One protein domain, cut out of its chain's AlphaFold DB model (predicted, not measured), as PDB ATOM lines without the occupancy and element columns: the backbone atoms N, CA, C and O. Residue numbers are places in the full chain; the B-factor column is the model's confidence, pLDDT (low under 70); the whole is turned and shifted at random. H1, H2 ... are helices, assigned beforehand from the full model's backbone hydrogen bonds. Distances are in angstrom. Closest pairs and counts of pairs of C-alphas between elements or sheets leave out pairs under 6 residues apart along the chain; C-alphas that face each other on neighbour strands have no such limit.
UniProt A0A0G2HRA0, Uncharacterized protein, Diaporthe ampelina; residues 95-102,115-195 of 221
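This is residues 95 to 102 and 115 to 195 of the 221 residues of an uncharacterized protein of Diaporthe ampelina (UniProt A0A0G2HRA0). What shape do these atoms make? Two long helices, H1 and H4, lie side by side and run opposite ways; at the end where H1 finishes and H4 starts, H3 turns off at about a right angle, making an L, with the short H2 near H3. What is printed? There are 89 residues with four named helices, H1 to H4 in chain order, and no named strand; the class is all helix. How large is it? It is loose and elongated, with a radius of gyration of the C-alphas of 15.7 A and spans of 48 by 26 by 20 A.

What touches the longest helix? H4, residues 166 to 190, touches H1, residues 117 to 135, at a shallow tilt of 11 degrees, opposite ways; their closest C-alphas, Ala 131 and Cys 173, are 5.6 A apart. Where is H3? H3, residues 149 to 164, is close to H4 but not clearly touching, about perpendicular at 90 degrees; their closest C-alphas, Val 162 and Ala 169, are 6.4 A apart. H3 is also close to H1 but not clearly touching, at 83 degrees, about perpendicular; their closest C-alphas, Val 134 and Val 162, are 6.9 A apart. Where is H2? H2, residues 140 to 143, and H3 are near each other, with 6 pairs of C-alphas within 10 A, while H2 and H4 are apart. How do the backbones run? In H1 and H3 every O i to N i+4 pair is within hydrogen-bond range, in H4 20 of 21 are, and H2 is too short for such a pair.

Where does H4 run? It goes from C-alpha 166 at (118.412, 136.579, 16.836) to C-alpha 190 at (143.862, 116.053, 0.716), 36.5 A. How long are the others? H1, beginning at C-alpha 117 at (139.076, 114.960, 9.895), is 27.0 A from first to last C-alpha, H3 22.9 A and H2 5.7 A.

Is anything missing? Residues 103 to 114 are cut out, and C-alphas 102 and 115 are 23.5 A apart. Are any links long? The links H1 to H2, H2 to H3 and H3 to H4 are tight. Where is confidence low? Residue 142 and residues 144 to 148 are under 70, and the mean pLDDT of the printed part is 92.0.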
ATOM      1  N   PRO A  95     127.933 129.041  31.879       92.00
ATOM      2  CA  PRO A  95     126.997 130.168  31.858       92.00
ATOM      3  C   PRO A  95     127.573 131.498  31.350       92.00
ATOM      4  O   PRO A  95     126.955 132.198  30.550       92.00
ATOM      5  N   LEU A  96     128.811 131.805  31.740       92.75
ATOM      6  CA  LEU A  96     129.542 132.997  31.289       92.75
ATOM      7  C   LEU A  96     129.903 133.022  29.791       92.75
ATOM      8  O   LEU A  96     130.277 134.080  29.288       92.75
ATOM      9  N   LEU A  97     129.826 131.894  29.077       94.75
ATOM     10  CA  LEU A  97     130.207 131.775  27.666       94.75
ATOM     11  C   LEU A  97     129.056 131.390  26.737       94.75
ATOM     12  O   LEU A  97     129.071 131.818  25.584       94.75
ATOM     13  N   ARG A  98     128.072 130.610  27.204       93.50
ATOM     14  CA  ARG A  98     127.076 129.928  26.355       93.50
ATOM     15  C   ARG A  98     126.435 130.818  25.284       93.50
ATOM     16  O   ARG A  98     126.420 130.447  24.113       93.50
ATOM     17  N   TYR A  99     125.985 132.015  25.660       95.19
ATOM     18  CA  TYR A  99     125.361 132.982  24.740       95.19
ATOM     19  C   TYR A  99     126.311 134.100  24.280       95.19
ATOM     20  O   TYR A  99     125.906 135.035  23.594       95.19
ATOM     21  N   ARG A 100     127.601 134.015  24.612       94.94
ATOM     22  CA  ARG A 100     128.640 134.920  24.108       94.94
ATOM     23  C   ARG A 100     129.311 134.282  22.896       94.94
ATOM     24  O   ARG A 100     130.450 133.828  22.976       94.94
ATOM     25  N   ILE A 101     128.594 134.276  21.770       92.88
ATOM     26  CA  ILE A 101     128.959 133.578  20.520       92.88
ATOM     27  C   ILE A 101     130.431 133.802  20.148       92.88
ATOM     28  O   ILE A 101     131.164 132.838  19.966       92.88
ATOM     29  N   GLY A 102     130.904 135.054  20.148       92.69
ATOM     30  CA  GLY A 102     132.299 135.371  19.816       92.69
ATOM     31  C   GLY A 102     133.347 134.721  20.730       92.69
ATOM     32  O   GLY A 102     134.423 134.384  20.256       92.69
ATOM     33  N   GLU A 115     145.050 119.233  10.883       97.62
ATOM     34  CA  GLU A 115     145.004 118.382   9.684       97.62
ATOM     35  C   GLU A 115     144.401 117.010  10.049       97.62
ATOM     36  O   GLU A 115     144.964 115.964   9.736       97.62
ATOM     37  N   ASP A 116     143.279 117.012  10.782       97.50
ATOM     38  CA  ASP A 116     142.580 115.810  11.253       97.50
ATOM     39  C   ASP A 116     141.062 115.933  11.038       97.50
ATOM     40  O   ASP A 116     140.378 116.782  11.616       97.50
ATOM     41  N   ARG A 117     140.509 115.022  10.228       97.69
ATOM     42  CA  ARG A 117     139.076 114.960   9.895       97.69
ATOM     43  C   ARG A 117     138.177 114.859  11.128       97.69
ATOM     44  O   ARG A 117     137.093 115.440  11.141       97.69
ATOM     45  N   ALA A 118     138.604 114.138  12.165       96.75
ATOM     46  CA  ALA A 118     137.813 113.982  13.383       96.75
ATOM     47  C   ALA A 118     137.677 115.306  14.149       96.75
ATOM     48  O   ALA A 118     136.677 115.531  14.832       96.75
ATOM     49  N   MET A 119     138.659 116.199  14.030       97.31
ATOM     50  CA  MET A 119     138.619 117.501  14.693       97.31
ATOM     51  C   MET A 119     137.751 118.494  13.934       97.31
ATOM     52  O   MET A 119     136.986 119.214  14.572       97.31
ATOM     53  N   HIS A 120     137.763 118.446  12.602       98.12
ATOM     54  CA  HIS A 120     136.788 119.164  11.778       98.12
ATOM     55  C   HIS A 120     135.349 118.755  12.101       98.12
ATOM     56  O   HIS A 120     134.474 119.596  12.290       98.12
ATOM     57  N   GLN A 121     135.096 117.454  12.268       97.31
ATOM     58  CA  GLN A 121     133.772 116.978  12.670       97.31
ATOM     59  C   GLN A 121     133.341 117.547  14.037       97.31
ATOM     60  O   GLN A 121     132.213 118.016  14.186       97.31
ATOM     61  N   LYS A 122     134.254 117.600  15.014       96.50
ATOM     62  CA  LYS A 122     133.985 118.232  16.318       96.50
ATOM     63  C   LYS A 122     133.755 119.743  16.209       96.50
ATOM     64  O   LYS A 122     132.911 120.276  16.924       96.50
ATOM     65  N   ALA A 123     134.480 120.441  15.335       97.38
ATOM     66  CA  ALA A 123     134.273 121.867  15.093       97.38
ATOM     67  C   ALA A 123     132.869 122.141  14.525       97.38
ATOM     68  O   ALA A 123     132.170 123.030  15.016       97.38
ATOM     69  N   VAL A 124     132.410 121.320  13.571       97.88
ATOM     70  CA  VAL A 124     131.033 121.361  13.047       97.88
ATOM     71  C   VAL A 124     130.010 121.172  14.171       97.88
ATOM     72  O   VAL A 124     129.079 121.968  14.295       97.88
ATOM     73  N   GLU A 125     130.192 120.166  15.028       96.19
ATOM     74  CA  GLU A 125     129.290 119.888  16.156       96.19
ATOM     75  C   GLU A 125     129.225 121.045  17.163       96.19
ATOM     76  O   GLU A 125     128.148 121.396  17.653       96.19
ATOM     77  N   LEU A 126     130.363 121.680  17.456       96.31
ATOM     78  CA  LEU A 126     130.419 122.840  18.344       96.31
ATOM     79  C   LEU A 126     129.681 124.049  17.764       96.31
ATOM     80  O   LEU A 126     128.924 124.702  18.491       96.31
ATOM     81  N   ILE A 127     129.863 124.335  16.472       97.25
ATOM     82  CA  ILE A 127     129.154 125.423  15.784       97.25
ATOM     83  C   ILE A 127     127.651 125.128  15.726       97.25
ATOM     84  O   ILE A 127     126.845 126.020  16.004       97.25
ATOM     85  N   GLN A 128     127.259 123.883  15.447       96.44
ATOM     86  CA  GLN A 128     125.852 123.485  15.440       96.44
ATOM     87  C   GLN A 128     125.223 123.646  16.828       96.44
ATOM     88  O   GLN A 128     124.156 124.237  16.955       96.44
ATOM     89  N   SER A 129     125.928 123.255  17.894       95.00
ATOM     90  CA  SER A 129     125.469 123.489  19.266       95.00
ATOM     91  C   SER A 129     125.269 124.978  19.583       95.00
ATOM     92  O   SER A 129     124.408 125.313  20.394       95.00
ATOM     93  N   MET A 130     126.052 125.881  18.985       95.25
ATOM     94  CA  MET A 130     125.833 127.325  19.120       95.25
ATOM     95  C   MET A 130     124.557 127.762  18.398       95.25
ATOM     96  O   MET A 130     123.792 128.550  18.949       95.25
ATOM     97  N   ALA A 131     124.322 127.245  17.190       96.06
ATOM     98  CA  ALA A 131     123.107 127.518  16.429       96.06
ATOM     99  C   ALA A 131     121.854 127.029  17.172       96.06
ATOM    100  O   ALA A 131     120.862 127.757  17.244       96.06
ATOM    101  N   ASP A 132     121.925 125.853  17.795       94.62
ATOM    102  CA  ASP A 132     120.838 125.290  18.597       94.62
ATOM    103  C   ASP A 132     120.523 126.176  19.814       94.62
ATOM    104  O   ASP A 132     119.358 126.471  20.083       94.62
ATOM    105  N   ASP A 133     121.550 126.675  20.513       94.12
ATOM    106  CA  ASP A 133     121.368 127.623  21.620       94.12
ATOM    107  C   ASP A 133     120.733 128.943  21.145       94.12
ATOM    108  O   ASP A 133     119.862 129.490  21.822       94.12
ATOM    109  N   VAL A 134     121.127 129.458  19.974       95.06
ATOM    110  CA  VAL A 134     120.513 130.661  19.380       95.06
ATOM    111  C   VAL A 134     119.040 130.412  19.042       95.06
ATOM    112  O   VAL A 134     118.182 131.256  19.330       95.06
ATOM    113  N   ALA A 135     118.733 129.255  18.454       92.81
ATOM    114  CA  ALA A 135     117.378 128.879  18.071       92.81
ATOM    115  C   ALA A 135     116.440 128.748  19.281       92.81
ATOM    116  O   ALA A 135     115.257 129.084  19.173       92.81
ATOM    117  N   ASP A 136     116.984 128.321  20.421       89.62
ATOM    118  CA  ASP A 136     116.240 128.028  21.646       89.62
ATOM    119  C   ASP A 136     116.299 129.147  22.700       89.62
ATOM    120  O   ASP A 136     115.902 128.965  23.847       89.62
ATOM    121  N   THR A 137     116.744 130.350  22.326       90.62
ATOM    122  CA  THR A 137     116.822 131.514  23.235       90.62
ATOM    123  C   THR A 137     115.497 131.894  23.920       90.62
ATOM    124  O   THR A 137     115.518 132.611  24.920       90.62
ATOM    125  N   ALA A 138     114.351 131.417  23.423       83.81
ATOM    126  CA  ALA A 138     113.031 131.615  24.027       83.81
ATOM    127  C   ALA A 138     112.695 130.616  25.158       83.81
ATOM    128  O   ALA A 138     111.685 130.795  25.838       83.81
ATOM    129  N   ASN A 139     113.514 129.582  25.364       82.06
ATOM    130  CA  ASN A 139     113.272 128.476  26.290       82.06
ATOM    131  C   ASN A 139     114.252 128.510  27.477       82.06
ATOM    132  O   ASN A 139     115.360 127.968  27.399       82.06
ATOM    133  N   PRO A 140     113.882 129.139  28.603       73.56
ATOM    134  CA  PRO A 140     114.774 129.263  29.748       73.56
ATOM    135  C   PRO A 140     115.016 127.996  30.545       73.56
ATOM    136  O   PRO A 140     115.953 127.951  31.339       73.56
ATOM    137  N   GLN A 141     114.236 126.948  30.315       72.62
ATOM    138  CA  GLN A 141     114.352 125.697  31.051       72.62
ATOM    139  C   GLN A 141     115.674 124.962  30.769       72.62
ATOM    140  O   GLN A 141     116.074 124.126  31.572       72.62
ATOM    141  N   LYS A 142     116.385 125.292  29.680       69.62
ATOM    142  CA  LYS A 142     117.699 124.713  29.349       69.62
ATOM    143  C   LYS A 142     118.894 125.406  30.003       69.62
ATOM    144  O   LYS A 142     120.025 124.986  29.759       69.62
ATOM    145  N   ASP A 143     118.682 126.470  30.775       73.06
ATOM    146  CA  ASP A 143     119.775 127.211  31.417       73.06
ATOM    147  C   ASP A 143     120.279 126.569  32.714       73.06
ATOM    148  O   ASP A 143     121.351 126.939  33.195       73.06
ATOM    149  N   ALA A 144     119.515 125.635  33.288       56.56
ATOM    150  CA  ALA A 144     119.976 124.804  34.394       56.56
ATOM    151  C   ALA A 144     121.109 123.903  33.852       56.56
ATOM    152  O   ALA A 144     120.957 123.321  32.784       56.56
ATOM    153  N   GLU A 145     122.295 123.809  34.458       54.91
ATOM    154  CA  GLU A 145     122.468 123.253  35.805       54.91
ATOM    155  C   GLU A 145     123.725 123.747  36.576       54.91
ATOM    156  O   GLU A 145     123.871 123.381  37.735       54.91
ATOM    157  N   ASP A 146     124.588 124.630  36.044       55.03
ATOM    158  CA  ASP A 146     125.972 124.752  36.580       55.03
ATOM    159  C   ASP A 146     126.462 126.168  36.975       55.03
ATOM    160  O   ASP A 146     127.664 126.403  37.102       55.03
ATOM    161  N   GLY A 147     125.571 127.154  37.146       58.78
ATOM    162  CA  GLY A 147     125.957 128.544  37.449       58.78
ATOM    163  C   GLY A 147     125.754 128.970  38.904       58.78
ATOM    164  O   GLY A 147     124.707 128.707  39.490       58.78
ATOM    165  N   THR A 148     126.698 129.729  39.475       68.62
ATOM    166  CA  THR A 148     126.427 130.508  40.702       68.62
ATOM    167  C   THR A 148     125.429 131.639  40.413       68.62
ATOM    168  O   THR A 148     125.227 132.012  39.255       68.62
ATOM    169  N   GLY A 149     124.813 132.226  41.449       78.94
ATOM    170  CA  GLY A 149     123.790 133.273  41.286       78.94
ATOM    171  C   GLY A 149     124.195 134.406  40.329       78.94
ATOM    172  O   GLY A 149     123.417 134.762  39.445       78.94
ATOM    173  N   ASP A 150     125.431 134.900  40.426       85.62
ATOM    174  CA  ASP A 150     125.944 135.961  39.547       85.62
ATOM    175  C   ASP A 150     126.190 135.471  38.111       85.62
ATOM    176  O   ASP A 150     125.867 136.155  37.139       85.62
ATOM    177  N   GLN A 151     126.722 134.257  37.950       88.75
ATOM    178  CA  GLN A 151     126.973 133.669  36.630       88.75
ATOM    179  C   GLN A 151     125.669 133.396  35.879       88.75
ATOM    180  O   GLN A 151     125.599 133.604  34.666       88.75
ATOM    181  N   TYR A 152     124.630 132.969  36.596       87.56
ATOM    182  CA  TYR A 152     123.299 132.783  36.037       87.56
ATOM    183  C   TYR A 152     122.691 134.118  35.583       87.56
ATOM    184  O   TYR A 152     122.151 134.207  34.481       87.56
ATOM    185  N   GLN A 153     122.844 135.191  36.368       89.38
ATOM    186  CA  GLN A 153     122.400 136.525  35.948       89.38
ATOM    187  C   GLN A 153     123.093 136.981  34.657       89.38
ATOM    188  O   GLN A 153     122.438 137.506  33.754       89.38
ATOM    189  N   GLU A 154     124.403 136.761  34.533       91.69
ATOM    190  CA  GLU A 154     125.155 137.088  33.316       91.69
ATOM    191  C   GLU A 154     124.739 136.242  32.107       91.69
ATOM    192  O   GLU A 154     124.665 136.760  30.985       91.69
ATOM    193  N   LEU A 155     124.413 134.967  32.325       92.56
ATOM    194  CA  LEU A 155     123.838 134.106  31.297       92.56
ATOM    195  C   LEU A 155     122.500 134.666  30.801       92.56
ATOM    196  O   LEU A 155     122.320 134.818  29.592       92.56
ATOM    197  N   VAL A 156     121.593 135.034  31.712       92.12
ATOM    198  CA  VAL A 156     120.259 135.549  31.361       92.12
ATOM    199  C   VAL A 156     120.374 136.848  30.563       92.12
ATOM    200  O   VAL A 156     119.710 136.991  29.534       92.12
ATOM    201  N   LYS A 157     121.259 137.764  30.980       93.75
ATOM    202  CA  LYS A 157     121.553 139.000  30.235       93.75
ATOM    203  C   LYS A 157     122.096 138.696  28.838       93.75
ATOM    204  O   LYS A 157     121.597 139.239  27.855       93.75
ATOM    205  N   SER A 158     123.090 137.811  28.740       94.75
ATOM    206  CA  SER A 158     123.717 137.448  27.462       94.75
ATOM    207  C   SER A 158     122.704 136.815  26.506       94.75
ATOM    208  O   SER A 158     122.659 137.168  25.328       94.75
ATOM    209  N   ARG A 159     121.828 135.940  27.014       94.75
ATOM    210  CA  ARG A 159     120.745 135.357  26.223       94.75
ATOM    211  C   ARG A 159     119.751 136.404  25.746       94.75
ATOM    212  O   ARG A 159     119.382 136.369  24.581       94.75
ATOM    213  N   ALA A 160     119.315 137.319  26.613       94.88
ATOM    214  CA  ALA A 160     118.374 138.370  26.228       94.88
ATOM    215  C   ALA A 160     118.930 139.230  25.080       94.88
ATOM    216  O   ALA A 160     118.200 139.565  24.148       94.88
ATOM    217  N   ILE A 161     120.239 139.510  25.093       95.94
ATOM    218  CA  ILE A 161     120.927 140.187  23.987       95.94
ATOM    219  C   ILE A 161     120.845 139.347  22.706       95.94
ATOM    220  O   ILE A 161     120.387 139.857  21.683       95.94
ATOM    221  N   VAL A 162     121.217 138.061  22.754       96.19
ATOM    222  CA  VAL A 162     121.124 137.163  21.587       96.19
ATOM    223  C   VAL A 162     119.687 137.068  21.068       96.19
ATOM    224  O   VAL A 162     119.481 137.182  19.865       96.19
ATOM    225  N   ALA A 163     118.693 136.940  21.949       95.50
ATOM    226  CA  ALA A 163     117.277 136.885  21.589       95.50
ATOM    227  C   ALA A 163     116.819 138.165  20.873       95.50
ATOM    228  O   ALA A 163     116.142 138.094  19.851       95.50
ATOM    229  N   SER A 164     117.237 139.337  21.366       96.56
ATOM    230  CA  SER A 164     116.907 140.628  20.744       96.56
ATOM    231  C   SER A 164     117.565 140.835  19.375       96.56
ATOM    232  O   SER A 164     117.113 141.660  18.589       96.56
ATOM    233  N   SER A 165     118.634 140.087  19.085       95.88
ATOM    234  CA  SER A 165     119.416 140.156  17.844       95.88
ATOM    235  C   SER A 165     119.492 138.797  17.137       95.88
ATOM    236  O   SER A 165     120.505 138.468  16.514       95.88
ATOM    237  N   ARG A 166     118.423 137.994  17.239       95.31
ATOM    238  CA  ARG A 166     118.412 136.579  16.836       95.31
ATOM    239  C   ARG A 166     118.846 136.364  15.390       95.31
ATOM    240  O   ARG A 166     119.720 135.539  15.151       95.31
ATOM    241  N   ASP A 167     118.313 137.127  14.442       96.44
ATOM    242  CA  ASP A 167     118.657 136.958  13.023       96.44
ATOM    243  C   ASP A 167     120.144 137.212  12.747       96.44
ATOM    244  O   ASP A 167     120.754 136.549  11.911       96.44
ATOM    245  N   ALA A 168     120.753 138.165  13.460       96.19
ATOM    246  CA  ALA A 168     122.187 138.417  13.353       96.19
ATOM    247  C   ALA A 168     123.004 137.267  13.961       96.19
ATOM    248  O   ALA A 168     124.017 136.872  13.388       96.19
ATOM    249  N   ALA A 169     122.549 136.706  15.083       96.50
ATOM    250  CA  ALA A 169     123.170 135.543  15.708       96.50
ATOM    251  C   ALA A 169     123.072 134.282  14.830       96.50
ATOM    252  O   ALA A 169     124.067 133.577  14.683       96.50
ATOM    253  N   VAL A 170     121.919 134.041  14.194       96.69
ATOM    254  CA  VAL A 170     121.718 132.941  13.235       96.69
ATOM    255  C   VAL A 170     122.680 133.083  12.059       96.69
ATOM    256  O   VAL A 170     123.468 132.173  11.816       96.69
ATOM    257  N   ARG A 171     122.714 134.253  11.405       97.44
ATOM    258  CA  ARG A 171     123.644 134.509  10.291       97.44
ATOM    259  C   ARG A 171     125.105 134.335  10.692       97.44
ATOM    260  O   ARG A 171     125.908 133.846   9.901       97.44
ATOM    261  N   LEU A 172     125.464 134.735  11.912       95.88
ATOM    262  CA  LEU A 172     126.810 134.518  12.426       95.88
ATOM    263  C   LEU A 172     127.113 133.018  12.522       95.88
ATOM    264  O   LEU A 172     128.108 132.587  11.949       95.88
ATOM    265  N   CYS A 173     126.255 132.214  13.152       96.88
ATOM    266  CA  CYS A 173     126.432 130.759  13.223       96.88
ATOM    267  C   CYS A 173     126.508 130.102  11.834       96.88
ATOM    268  O   CYS A 173     127.414 129.310  11.594       96.88
ATOM    269  N   GLU A 174     125.626 130.475  10.904       97.50
ATOM    270  CA  GLU A 174     125.635 129.969   9.524       97.50
ATOM    271  C   GLU A 174     126.943 130.304   8.799       97.50
ATOM    272  O   GLU A 174     127.550 129.430   8.184       97.50
ATOM    273  N   SER A 175     127.419 131.549   8.914       96.75
ATOM    274  CA  SER A 175     128.682 131.967   8.292       96.75
ATOM    275  C   SER A 175     129.883 131.189   8.831       96.75
ATOM    276  O   SER A 175     130.790 130.845   8.077       96.75
ATOM    277  N   GLN A 176     129.882 130.878  10.129       96.62
ATOM    278  CA  GLN A 176     130.947 130.107  10.765       96.62
ATOM    279  C   GLN A 176     130.886 128.638  10.350       96.62
ATOM    280  O   GLN A 176     131.925 128.046  10.074       96.62
ATOM    281  N   LEU A 177     129.683 128.069  10.228       97.75
ATOM    282  CA  LEU A 177     129.508 126.703   9.741       97.75
ATOM    283  C   LEU A 177     129.978 126.569   8.290       97.75
ATOM    284  O   LEU A 177     130.716 125.647   7.969       97.75
ATOM    285  N   GLN A 178     129.613 127.514   7.421       97.69
ATOM    286  CA  GLN A 178     130.100 127.543   6.037       97.69
ATOM    287  C   GLN A 178     131.628 127.665   5.975       97.69
ATOM    288  O   GLN A 178     132.271 127.018   5.152       97.69
ATOM    289  N   PHE A 179     132.219 128.476   6.857       96.62
ATOM    290  CA  PHE A 179     133.670 128.623   6.943       96.62
ATOM    291  C   PHE A 179     134.358 127.309   7.335       96.62
ATOM    292  O   PHE A 179     135.323 126.917   6.679       96.62
ATOM    293  N   GLU A 180     133.828 126.607   8.337       97.81
ATOM    294  CA  GLU A 180     134.304 125.290   8.774       97.81
ATOM    295  C   GLU A 180     134.144 124.222   7.684       97.81
ATOM    296  O   GLU A 180     135.073 123.461   7.434       97.81
ATOM    297  N   VAL A 181     133.009 124.196   6.976       97.75
ATOM    298  CA  VAL A 181     132.779 123.250   5.870       97.75
ATOM    299  C   VAL A 181     133.856 123.390   4.795       97.75
ATOM    300  O   VAL A 181     134.421 122.385   4.380       97.75
ATOM    301  N   ARG A 182     134.239 124.618   4.419       97.75
ATOM    302  CA  ARG A 182     135.332 124.825   3.449       97.75
ATOM    303  C   ARG A 182     136.680 124.295   3.942       97.75
ATOM    304  O   ARG A 182     137.453 123.782   3.139       97.75
ATOM    305  N   HIS A 183     136.974 124.401   5.239       98.12
ATOM    306  CA  HIS A 183     138.188 123.801   5.804       98.12
ATOM    307  C   HIS A 183     138.121 122.276   5.743       98.12
ATOM    308  O   HIS A 183     139.045 121.622   5.254       98.12
ATOM    309  N   LYS A 184     136.994 121.720   6.196       98.12
ATOM    310  CA  LYS A 184     136.747 120.285   6.212       98.12
ATOM    311  C   LYS A 184     136.836 119.680   4.812       98.12
ATOM    312  O   LYS A 184     137.452 118.631   4.674       98.12
ATOM    313  N   ASP A 185     136.318 120.345   3.782       98.19
ATOM    314  CA  ASP A 185     136.388 119.875   2.392       98.19
ATOM    315  C   ASP A 185     137.841 119.705   1.909       98.19
ATOM    316  O   ASP A 185     138.166 118.726   1.232       98.19
ATOM    317  N   ILE A 186     138.748 120.609   2.301       98.38
ATOM    318  CA  ILE A 186     140.183 120.501   1.987       98.38
ATOM    319  C   ILE A 186     140.802 119.303   2.713       98.38
ATOM    320  O   ILE A 186     141.531 118.522   2.097       98.38
ATOM    321  N   ILE A 187     140.504 119.121   4.002       98.50
ATOM    322  CA  ILE A 187     141.034 117.996   4.788       98.50
ATOM    323  C   ILE A 187     140.421 116.655   4.357       98.50
ATOM    324  O   ILE A 187     141.101 115.625   4.356       98.50
ATOM    325  N   ASP A 188     139.174 116.632   3.907       98.25
ATOM    326  CA  ASP A 188     138.567 115.446   3.315       98.25
ATOM    327  C   ASP A 188     139.226 115.104   1.977       98.25
ATOM    328  O   ASP A 188     139.572 113.941   1.756       98.25
ATOM    329  N   ARG A 189     139.494 116.102   1.125       98.06
ATOM    330  CA  ARG A 189     140.129 115.895  -0.185       98.06
ATOM    331  C   ARG A 189     141.601 115.486  -0.085       98.06
ATOM    332  O   ARG A 189     142.005 114.536  -0.746       98.06
ATOM    333  N   PHE A 190     142.397 116.188   0.717       98.44
ATOM    334  CA  PHE A 190     143.862 116.053   0.716       98.44
ATOM    335  C   PHE A 190     144.434 115.425   1.991       98.44
ATOM    336  O   PHE A 190     145.607 115.057   2.021       98.44
ATOM    337  N   GLY A 191     143.644 115.322   3.063       98.06
ATOM    338  CA  GLY A 191     144.117 114.872   4.379       98.06
ATOM    339  C   GLY A 191     145.014 115.882   5.104       98.06
ATOM    340  O   GLY A 191     145.517 115.576   6.177       98.06
ATOM    341  N   ARG A 192     145.250 117.058   4.511       98.06
ATOM    342  CA  ARG A 192     146.145 118.112   5.000       98.06
ATOM    343  C   ARG A 192     145.851 119.432   4.290       98.06
ATOM    344  O   ARG A 192     145.138 119.440   3.293       98.06
ATOM    345  N   TYR A 193     146.438 120.529   4.754       98.06
ATOM    346  CA  TYR A 193     146.372 121.832   4.100       98.06
ATOM    347  C   TYR A 193     147.506 122.002   3.076       98.06
ATOM    348  O   TYR A 193     148.670 122.138   3.476       98.06
ATOM    349  N   PRO A 194     147.211 122.079   1.762       98.06
ATOM    350  CA  PRO A 194     148.243 122.194   0.729       98.06
ATOM    351  C   PRO A 194     149.153 123.417   0.891       98.06
ATOM    352  O   PRO A 194     150.368 123.318   0.729       98.06
ATOM    353  N   HIS A 195     148.601 124.560   1.312       95.75
ATOM    354  CA  HIS A 195     149.368 125.796   1.527       95.75
ATOM    355  C   HIS A 195     150.439 125.671   2.631       95.75
ATOM    356  O   HIS A 195     151.402 126.436   2.648       95.75
TER     357      HIS A 195